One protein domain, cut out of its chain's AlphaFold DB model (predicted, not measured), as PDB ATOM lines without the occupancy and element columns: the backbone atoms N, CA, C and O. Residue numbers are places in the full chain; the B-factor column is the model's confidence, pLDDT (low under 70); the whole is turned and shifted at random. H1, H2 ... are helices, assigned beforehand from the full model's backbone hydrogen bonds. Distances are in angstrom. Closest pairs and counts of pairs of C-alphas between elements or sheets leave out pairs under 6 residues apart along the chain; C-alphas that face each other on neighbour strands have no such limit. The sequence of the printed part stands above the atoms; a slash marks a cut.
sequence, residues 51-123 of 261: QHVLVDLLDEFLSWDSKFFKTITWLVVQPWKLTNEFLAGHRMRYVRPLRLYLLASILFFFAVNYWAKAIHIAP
ATOM      1  N   GLN A  51      83.069 -36.161  13.356       80.12
ATOM      2  CA  GLN A  51      83.538 -37.548  13.365       80.12
ATOM      3  C   GLN A  51      84.842 -37.727  14.149       80.12
ATOM      4  O   GLN A  51      84.929 -38.631  14.972       80.12
ATOM      5  N   HIS A  52      85.829 -36.846  13.953       76.00
ATOM      6  CA  HIS A  52      87.091 -36.928  14.696       76.00
ATOM      7  C   HIS A  52      86.869 -36.653  16.184       76.00
ATOM      8  O   HIS A  52      87.465 -37.314  17.022       76.00
ATOM      9  N   VAL A  53      85.962 -35.727  16.520       77.94
ATOM     10  CA  VAL A  53      85.586 -35.466  17.918       77.94
ATOM     11  C   VAL A  53      84.946 -36.699  18.557       77.94
ATOM     12  O   VAL A  53      85.210 -36.969  19.721       77.94
ATOM     13  N   LEU A  54      84.125 -37.448  17.815       79.44
ATOM     14  CA  LEU A  54      83.454 -38.642  18.328       79.44
ATOM     15  C   LEU A  54      84.428 -39.806  18.566       79.44
ATOM     16  O   LEU A  54      84.315 -40.485  19.580       79.44
ATOM     17  N   VAL A  55      85.388 -40.018  17.661       80.81
ATOM     18  CA  VAL A  55      86.424 -41.053  17.821       80.81
ATOM     19  C   VAL A  55      87.350 -40.710  18.986       80.81
ATOM     20  O   VAL A  55      87.484 -41.523  19.897       80.81
ATOM     21  N   ASP A  56      87.874 -39.478  19.026       75.88
ATOM     22  CA  ASP A  56      88.687 -38.991  20.150       75.88
ATOM     23  C   ASP A  56      87.927 -39.153  21.480       75.88
ATOM     24  O   ASP A  56      88.513 -39.508  22.497       75.88
ATOM     25  N   LEU A  57      86.611 -38.914  21.484       76.25
ATOM     26  CA  LEU A  57      85.765 -39.050  22.667       76.25
ATOM     27  C   LEU A  57      85.604 -40.502  23.123       76.25
ATOM     28  O   LEU A  57      85.578 -40.735  24.328       76.25
ATOM     29  N   LEU A  58      85.459 -41.457  22.203       76.81
ATOM     30  CA  LEU A  58      85.335 -42.877  22.543       76.81
ATOM     31  C   LEU A  58      86.652 -43.422  23.105       76.81
ATOM     32  O   LEU A  58      86.633 -44.072  24.151       76.81
ATOM     33  N   ASP A  59      87.783 -43.079  22.486       75.88
ATOM     34  CA  ASP A  59      89.117 -43.430  22.992       75.88
ATOM     35  C   ASP A  59      89.376 -42.805  24.372       75.88
ATOM     36  O   ASP A  59      89.877 -43.444  25.304       75.88
ATOM     37  N   GLU A  60      88.969 -41.549  24.545       72.00
ATOM     38  CA  GLU A  60      89.102 -40.840  25.811       72.00
ATOM     39  C   GLU A  60      88.116 -41.373  26.870       72.00
ATOM     40  O   GLU A  60      88.441 -41.398  28.051       72.00
ATOM     41  N   PHE A  61      86.926 -41.853  26.492       73.25
ATOM     42  CA  PHE A  61      85.955 -42.449  27.419       73.25
ATOM     43  C   PHE A  61      86.416 -43.813  27.941       73.25
ATOM     44  O   PHE A  61      86.293 -44.073  29.140       73.25
ATOM     45  N   LEU A  62      86.981 -44.650  27.065       73.06
ATOM     46  CA  LEU A  62      87.535 -45.955  27.429       73.06
ATOM     47  C   LEU A  62      88.806 -45.827  28.285       73.06
ATOM     48  O   LEU A  62      89.080 -46.695  29.114       73.06
ATOM     49  N   SER A  63      89.551 -44.725  28.155       69.81
ATOM     50  CA  SER A  63      90.676 -44.407  29.039       69.81
ATOM     51  C   SER A  63      90.196 -43.741  30.336       69.81
ATOM     52  O   SER A  63      89.952 -42.535  30.429       69.81
ATOM     53  N   TRP A  64      90.031 -44.545  31.384       67.44
ATOM     54  CA  TRP A  64      89.643 -44.080  32.718       67.44
ATOM     55  C   TRP A  64      90.719 -43.150  33.321       67.44
ATOM     56  O   TRP A  64      91.841 -43.588  33.564       67.44
ATOM     57  N   ASP A  65      90.399 -41.869  33.571       73.12
ATOM     58  CA  ASP A  65      91.369 -40.847  34.018       73.12
ATOM     59  C   ASP A  65      91.064 -40.312  35.434       73.12
ATOM     60  O   ASP A  65      89.942 -39.924  35.766       73.12
ATOM     61  N   SER A  66      92.108 -40.212  36.258       75.62
ATOM     62  CA  SER A  66      92.138 -39.550  37.572       75.62
ATOM     63  C   SER A  66      91.729 -38.065  37.550       75.62
ATOM     64  O   SER A  66      91.209 -37.547  38.545       75.62
ATOM     65  N   LYS A  67      91.901 -37.363  36.417       76.81
ATOM     66  CA  LYS A  67      91.486 -35.953  36.253       76.81
ATOM     67  C   LYS A  67      89.980 -35.751  36.420       76.81
ATOM     68  O   LYS A  67      89.541 -34.640  36.734       76.81
ATOM     69  N   PHE A  68      89.192 -36.808  36.236       78.19
ATOM     70  CA  PHE A  68      87.742 -36.773  36.368       78.19
ATOM     71  C   PHE A  68      87.285 -36.387  37.773       78.19
ATOM     72  O   PHE A  68      86.585 -35.387  37.930       78.19
ATOM     73  N   PHE A  69      87.746 -37.109  38.795       80.88
ATOM     74  CA  PHE A  69      87.377 -36.827  40.183       80.88
ATOM     75  C   PHE A  69      87.805 -35.425  40.597       80.88
ATOM     76  O   PHE A  69      87.028 -34.695  41.203       80.88
ATOM     77  N   LYS A  70      89.004 -35.000  40.180       81.31
ATOM     78  CA  LYS A  70      89.472 -33.631  40.410       81.31
ATOM     79  C   LYS A  70      88.514 -32.614  39.787       81.31
ATOM     80  O   LYS A  70      88.131 -31.662  40.456       81.31
ATOM     81  N   THR A  71      88.103 -32.823  38.538       83.50
ATOM     82  CA  THR A  71      87.178 -31.917  37.840       83.50
ATOM     83  C   THR A  71      85.820 -31.859  38.539       83.50
ATOM     84  O   THR A  71      85.326 -30.760  38.765       83.50
ATOM     85  N   ILE A  72      85.257 -32.997  38.962       83.88
ATOM     86  CA  ILE A  72      84.001 -33.030  39.729       83.88
ATOM     87  C   ILE A  72      84.131 -32.272  41.045       83.88
ATOM     88  O   ILE A  72      83.285 -31.435  41.342       83.88
ATOM     89  N   THR A  73      85.184 -32.520  41.824       84.44
ATOM     90  CA  THR A  73      85.369 -31.838  43.109       84.44
ATOM     91  C   THR A  73      85.449 -30.326  42.918       84.44
ATOM     92  O   THR A  73      84.794 -29.581  43.641       84.44
ATOM     93  N   TRP A  74      86.191 -29.852  41.911       83.12
ATOM     94  CA  TRP A  74      86.239 -28.422  41.591       83.12
ATOM     95  C   TRP A  74      84.887 -27.883  41.121       83.12
ATOM     96  O   TRP A  74      84.531 -26.770  41.487       83.12
ATOM     97  N   LEU A  75      84.118 -28.667  40.370       84.06
ATOM     98  CA  LEU A  75      82.803 -28.268  39.879       84.06
ATOM     99  C   LEU A  75      81.763 -28.159  41.005       84.06
ATOM    100  O   LEU A  75      80.929 -27.261  40.967       84.06
ATOM    101  N   VAL A  76      81.842 -29.024  42.020       84.56
ATOM    102  CA  VAL A  76      80.946 -29.003  43.189       84.56
ATOM    103  C   VAL A  76      81.350 -27.924  44.195       84.56
ATOM    104  O   VAL A  76      80.486 -27.238  44.732       84.56
ATOM    105  N   VAL A  77      82.650 -27.753  44.462       88.25
ATOM    106  CA  VAL A  77      83.119 -26.823  45.505       88.25
ATOM    107  C   VAL A  77      83.281 -25.394  44.971       88.25
ATOM    108  O   VAL A  77      82.976 -24.446  45.690       88.25
ATOM    109  N   GLN A  78      83.773 -25.207  43.738       84.75
ATOM    110  CA  GLN A  78      84.076 -23.886  43.157       84.75
ATOM    111  C   GLN A  78      83.871 -23.845  41.625       84.75
ATOM    112  O   GLN A  78      84.851 -23.760  40.872       84.75
ATOM    113  N   PRO A  79      82.616 -23.827  41.134       81.00
ATOM    114  CA  PRO A  79      82.321 -23.858  39.697       81.00
ATOM    115  C   PRO A  79      82.926 -22.669  38.934       81.00
ATOM    116  O   PRO A  79      83.426 -22.827  37.821       81.00
ATOM    117  N   TRP A  80      82.971 -21.490  39.562       81.62
ATOM    118  CA  TRP A  80      83.543 -20.270  38.985       81.62
ATOM    119  C   TRP A  80      85.007 -20.426  38.554       81.62
ATOM    120  O   TRP A  80      85.412 -19.930  37.501       81.62
ATOM    121  N   LYS A  81      85.813 -21.149  39.341       82.81
ATOM    122  CA  LYS A  81      87.242 -21.299  39.049       82.81
ATOM    123  C   LYS A  81      87.469 -22.099  37.772       82.81
ATOM    124  O   LYS A  81      88.338 -21.744  36.985       82.81
ATOM    125  N   LEU A  82      86.673 -23.145  37.551       81.69
ATOM    126  CA  LEU A  82      86.778 -23.975  36.353       81.69
ATOM    127  C   LEU A  82      86.520 -23.148  35.088       81.69
ATOM    128  O   LEU A  82      87.288 -23.225  34.131       81.69
ATOM    129  N   THR A  83      85.470 -22.326  35.112       81.81
ATOM    130  CA  THR A  83      85.102 -21.461  33.987       81.81
ATOM    131  C   THR A  83      86.184 -20.419  33.707       81.81
ATOM    132  O   THR A  83      86.569 -20.246  32.552       81.81
ATOM    133  N   ASN A  84      86.737 -19.780  34.744       84.69
ATOM    134  CA  ASN A  84      87.820 -18.806  34.580       84.69
ATOM    135  C   ASN A  84      89.108 -19.422  34.032       84.69
ATOM    136  O   ASN A  84      89.726 -18.850  33.141       84.69
ATOM    137  N   GLU A  85      89.505 -20.596  34.520       82.31
ATOM    138  CA  GLU A  85      90.684 -21.309  34.014       82.31
ATOM    139  C   GLU A  85      90.492 -21.737  32.549       82.31
ATOM    140  O   GLU A  85      91.414 -21.632  31.736       82.31
ATOM    141  N   PHE A  86      89.273 -22.152  32.183       80.69
ATOM    142  CA  PHE A  86      88.927 -22.493  30.805       80.69
ATOM    143  C   PHE A  86      88.985 -21.270  29.877       80.69
ATOM    144  O   PHE A  86      89.552 -21.351  28.784       80.69
ATOM    145  N   LEU A  87      88.455 -20.126  30.325       79.56
ATOM    146  CA  LEU A  87      88.542 -18.837  29.625       79.56
ATOM    147  C   LEU A  87      89.991 -18.349  29.495       79.56
ATOM    148  O   LEU A  87      90.350 -17.788  28.464       79.56
ATOM    149  N   ALA A  88      90.828 -18.616  30.500       81.50
ATOM    150  CA  ALA A  88      92.256 -18.316  30.488       81.50
ATOM    151  C   ALA A  88      93.082 -19.241  29.570       81.50
ATOM    152  O   ALA A  88      94.279 -19.019  29.420       81.50
ATOM    153  N   GLY A  89      92.475 -20.265  28.954       76.19
ATOM    154  CA  GLY A  89      93.140 -21.153  27.990       76.19
ATOM    155  C   GLY A  89      93.669 -22.475  28.561       76.19
ATOM    156  O   GLY A  89      94.205 -23.296  27.806       76.19
ATOM    157  N   HIS A  90      93.452 -22.754  29.851       79.88
ATOM    158  CA  HIS A  90      93.932 -23.960  30.542       79.88
ATOM    159  C   HIS A  90      93.017 -25.180  30.303       79.88
ATOM    160  O   HIS A  90      92.346 -25.680  31.206       79.88
ATOM    161  N   ARG A  91      92.972 -25.682  29.060       77.94
ATOM    162  CA  ARG A  91      91.984 -26.693  28.615       77.94
ATOM    163  C   ARG A  91      92.384 -28.148  28.891       77.94
ATOM    164  O   ARG A  91      91.509 -28.983  29.069       77.94
ATOM    165  N   MET A  92      93.682 -28.460  28.950       74.94
ATOM    166  CA  MET A  92      94.194 -29.837  29.138       74.94
ATOM    167  C   MET A  92      94.214 -30.318  30.600       74.94
ATOM    168  O   MET A  92      94.392 -31.512  30.872       74.94
ATOM    169  N   ARG A  93      94.079 -29.395  31.562       73.62
ATOM    170  CA  ARG A  93      94.113 -29.706  33.002       73.62
ATOM    171  C   ARG A  93      92.795 -30.304  33.508       73.62
ATOM    172  O   ARG A  93      92.808 -31.001  34.523       73.62
ATOM    173  N   TYR A  94      91.696 -30.055  32.802       76.00
ATOM    174  CA  TYR A  94      90.348 -30.484  33.164       76.00
ATOM    175  C   TYR A  94      89.771 -31.431  32.116       76.00
ATOM    176  O   TYR A  94      90.219 -31.461  30.971       76.00
ATOM    177  N   VAL A  95      88.772 -32.218  32.516       78.81
ATOM    178  CA  VAL A  95      88.066 -33.097  31.580       78.81
ATOM    179  C   VAL A  95      87.335 -32.261  30.529       78.81
ATOM    180  O   VAL A  95      86.707 -31.251  30.846       78.81
ATOM    181  N   ARG A  96      87.391 -32.707  29.269       78.94
ATOM    182  CA  ARG A  96      86.676 -32.074  28.156       78.94
ATOM    183  C   ARG A  96      85.168 -31.976  28.458       78.94
ATOM    184  O   ARG A  96      84.579 -32.984  28.860       78.94
ATOM    185  N   PRO A  97      84.514 -30.822  28.205       77.50
ATOM    186  CA  PRO A  97      83.110 -30.596  28.571       77.50
ATOM    187  C   PRO A  97      82.140 -31.679  28.077       77.50
ATOM    188  O   PRO A  97      81.235 -32.084  28.800       77.50
ATOM    189  N   LEU A  98      82.361 -32.199  26.865       76.75
ATOM    190  CA  LEU A  98      81.518 -33.236  26.271       76.75
ATOM    191  C   LEU A  98      81.576 -34.566  27.044       76.75
ATOM    192  O   LEU A  98      80.540 -35.174  27.299       76.75
ATOM    193  N   ARG A  99      82.773 -34.996  27.467       79.81
ATOM    194  CA  ARG A  99      82.957 -36.219  28.268       79.81
ATOM    195  C   ARG A  99      82.290 -36.084  29.634       79.81
ATOM    196  O   ARG A  99      81.643 -37.020  30.097       79.81
ATOM    197  N   LEU A 100      82.430 -34.912  30.256       81.56
ATOM    198  CA  LEU A 100      81.780 -34.609  31.527       81.56
ATOM    199  C   LEU A 100      80.250 -34.696  31.404       81.56
ATOM    200  O   LEU A 100      79.620 -35.316  32.254       81.56
ATOM    201  N   TYR A 101      79.673 -34.138  30.334       83.94
ATOM    202  CA  TYR A 101      78.233 -34.200  30.074       83.94
ATOM    203  C   TYR A 101      77.730 -35.640  29.927       83.94
ATOM    204  O   TYR A 101      76.801 -36.027  30.629       83.94
ATOM    205  N   LEU A 102      78.366 -36.452  29.075       83.88
ATOM    206  CA  LEU A 102      77.942 -37.841  28.858       83.88
ATOM    207  C   LEU A 102      77.962 -38.655  30.152       83.88
ATOM    208  O   LEU A 102      77.007 -39.369  30.459       83.88
ATOM    209  N   LEU A 103      79.029 -38.519  30.938       81.06
ATOM    210  CA  LEU A 103      79.151 -39.231  32.201       81.06
ATOM    211  C   LEU A 103      78.144 -38.721  33.238       81.06
ATOM    212  O   LEU A 103      77.537 -39.528  33.937       81.06
ATOM    213  N   ALA A 104      77.894 -37.410  33.291       85.31
ATOM    214  CA  ALA A 104      76.842 -36.843  34.124       85.31
ATOM    215  C   ALA A 104      75.451 -37.359  33.722       85.31
ATOM    216  O   ALA A 104      74.666 -37.685  34.603       85.31
ATOM    217  N   SER A 105      75.152 -37.504  32.426       87.75
ATOM    218  CA  SER A 105      73.884 -38.078  31.952       87.75
ATOM    219  C   SER A 105      73.722 -39.542  32.357       87.75
ATOM    220  O   SER A 105      72.654 -39.932  32.829       87.75
ATOM    221  N   ILE A 106      74.781 -40.347  32.214       87.00
ATOM    222  CA  ILE A 106      74.783 -41.748  32.649       87.00
ATOM    223  C   ILE A 106      74.540 -41.811  34.161       87.00
ATOM    224  O   ILE A 106      73.589 -42.451  34.605       87.00
ATOM    225  N   LEU A 107      75.345 -41.094  34.951       86.62
ATOM    226  CA  LEU A 107      75.211 -41.046  36.408       86.62
ATOM    227  C   LEU A 107      73.838 -40.536  36.847       86.62
ATOM    228  O   LEU A 107      73.264 -41.088  37.777       86.62
ATOM    229  N   PHE A 108      73.286 -39.538  36.161       88.75
ATOM    230  CA  PHE A 108      71.947 -39.022  36.421       88.75
ATOM    231  C   PHE A 108      70.882 -40.090  36.177       88.75
ATOM    232  O   PHE A 108      70.034 -40.303  37.039       88.75
ATOM    233  N   PHE A 109      70.940 -40.816  35.057       88.81
ATOM    234  CA  PHE A 109      69.991 -41.895  34.791       88.81
ATOM    235  C   PHE A 109      70.096 -43.001  35.846       88.81
ATOM    236  O   PHE A 109      69.074 -43.449  36.363       88.81
ATOM    237  N   PHE A 110      71.311 -43.405  36.224       89.88
ATOM    238  CA  PHE A 110      71.516 -44.374  37.301       89.88
ATOM    239  C   PHE A 110      70.989 -43.863  38.645       89.88
ATOM    240  O   PHE A 110      70.278 -44.598  39.327       89.88
ATOM    241  N   ALA A 111      71.274 -42.610  39.001       88.81
ATOM    242  CA  ALA A 111      70.806 -41.990  40.234       88.81
ATOM    243  C   ALA A 111      69.278 -41.920  40.275       88.81
ATOM    244  O   ALA A 111      68.686 -42.355  41.255       88.81
ATOM    245  N   VAL A 112      68.632 -41.468  39.196       86.62
ATOM    246  CA  VAL A 112      67.169 -41.406  39.082       86.62
ATOM    247  C   VAL A 112      66.552 -42.796  39.159       86.62
ATOM    248  O   VAL A 112      65.585 -42.977  39.884       86.62
ATOM    249  N   ASN A 113      67.102 -43.799  38.472       86.00
ATOM    250  CA  ASN A 113      66.579 -45.164  38.553       86.00
ATOM    251  C   ASN A 113      66.759 -45.766  39.950       86.00
ATOM    252  O   ASN A 113      65.869 -46.460  40.439       86.00
ATOM    253  N   TYR A 114      67.897 -45.510  40.594       86.88
ATOM    254  CA  TYR A 114      68.163 -45.978  41.949       86.88
ATOM    255  C   TYR A 114      67.244 -45.290  42.963       86.88
ATOM    256  O   TYR A 114      66.636 -45.967  43.785       86.88
ATOM    257  N   TRP A 115      67.058 -43.974  42.852       86.38
ATOM    258  CA  TRP A 115      66.138 -43.202  43.689       86.38
ATOM    259  C   TRP A 115      64.674 -43.560  43.429       86.38
ATOM    260  O   TRP A 115      63.916 -43.725  44.374       86.38
ATOM    261  N   ALA A 116      64.259 -43.754  42.176       78.38
ATOM    262  CA  ALA A 116      62.902 -44.185  41.841       78.38
ATOM    263  C   ALA A 116      62.593 -45.572  42.424       78.38
ATOM    264  O   ALA A 116      61.506 -45.789  42.960       78.38
ATOM    265  N   LYS A 117      63.568 -46.492  42.387       73.31
ATOM    266  CA  LYS A 117      63.472 -47.789  43.071       73.31
ATOM    267  C   LYS A 117      63.445 -47.636  44.593       73.31
ATOM    268  O   LYS A 117      62.648 -48.308  45.232       73.31
ATOM    269  N   ALA A 118      64.271 -46.756  45.157       74.31
ATOM    270  CA  ALA A 118      64.343 -46.517  46.599       74.31
ATOM    271  C   ALA A 118      63.086 -45.832  47.165       74.31
ATOM    272  O   ALA A 118      62.743 -46.055  48.320       74.31
ATOM    273  N   ILE A 119      62.388 -45.022  46.361       70.31
ATOM    274  CA  ILE A 119      61.219 -44.235  46.786       70.31
ATOM    275  C   ILE A 119      59.899 -44.876  46.294       70.31
ATOM    276  O   ILE A 119      58.827 -44.321  46.498       70.31
ATOM    277  N   HIS A 120      59.924 -46.055  45.652       59.31
ATOM    278  CA  HIS A 120      58.737 -46.683  45.036       59.31
ATOM    279  C   HIS A 120      57.918 -45.733  44.134       59.31
ATOM    280  O   HIS A 120      56.722 -45.937  43.915       59.31
ATOM    281  N   ILE A 121      58.547 -44.706  43.559       56.75
ATOM    282  CA  ILE A 121      57.903 -43.858  42.557       56.75
ATOM    283  C   ILE A 121      57.896 -44.684  41.276       56.75
ATOM    284  O   ILE A 121      58.910 -44.799  40.596       56.75
ATOM    285  N   ALA A 122      56.765 -45.325  40.989       53.50
ATOM    286  CA  ALA A 122      56.512 -45.992  39.723       53.50
ATOM    287  C   ALA A 122      55.991 -44.945  38.725       53.50
ATOM    288  O   ALA A 122      54.801 -44.620  38.762       53.50
ATOM    289  N   PRO A 123      56.830 -44.394  37.825       51.28
ATOM    290  CA  PRO A 123      56.319 -43.532  36.778       51.28
ATOM    291  C   PRO A 123      55.555 -44.441  35.807       51.28
ATOM    292  O   PRO A 123      56.122 -45.359  35.220       51.28
TER     293      PRO A 123
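What this domain is: This is residues 51 to 123 of the 261 residues of an uncharacterized protein of Verrucomicrobia bacterium (UniProt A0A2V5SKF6). A long helix, H4, reaches out as an arm from a loose group of three shorter helices. The start of H4 lies between H1 on one side and the corner made by H2 and H3 on the other, and residues 105 to 112 and 114 to 120 stick out. The printed part has 73 residues with four named helices, H1 to H4 in order, and no named strand; the class is all helix. The whole is loose, with a radius of gyration of the C-alphas of 15.2 A and spans of 46 by 31 by 20 A.

How they stand to each other: H1, residues 51 to 62, is close to but not clearly touching H4, residues 97 to 118; their closest C-alphas, of Leu 57 and Arg 99, are 6.9 A apart. They run the same way at a steep tilt of 53 degrees. H2, residues 67 to 77, and H3, residues 79 to 87, only just touch, with 3 pairs of C-alphas within 8 A, and only at the corner. Their closest C-alphas, of Leu 75 and Leu 82, are 6.8 A apart, and they run opposite ways at a steep tilt of 56 degrees. H2 is close to but not clearly touching H4; the closest C-alphas, of Phe 68 and Leu 100, are 8.0 A apart. Their tilt of 69 degrees is steep, only just short of about perpendicular, and they run the same way. H1 is apart from H2 and H3, and H3 is apart from H4. In H1, H2, H3 and H4 every O i to N i+4 pair is within hydrogen-bond range.

Where its parts are: H1 begins at C-alpha 51 (83.538, -37.548, 13.365) and is 16.9 A long. H2 is 15.5 A and H3 12.9 A long. H4, 30.5 A long, ends at C-alpha 118 (64.343, -46.517, 46.599).

The domain as a whole: The C-alphas of Ala 88 and His 120, the two farthest apart, are 46.3 A apart. The printed part has no cut and no long link. Residues 63 to 64 and 120 to 123 are under pLDDT 70.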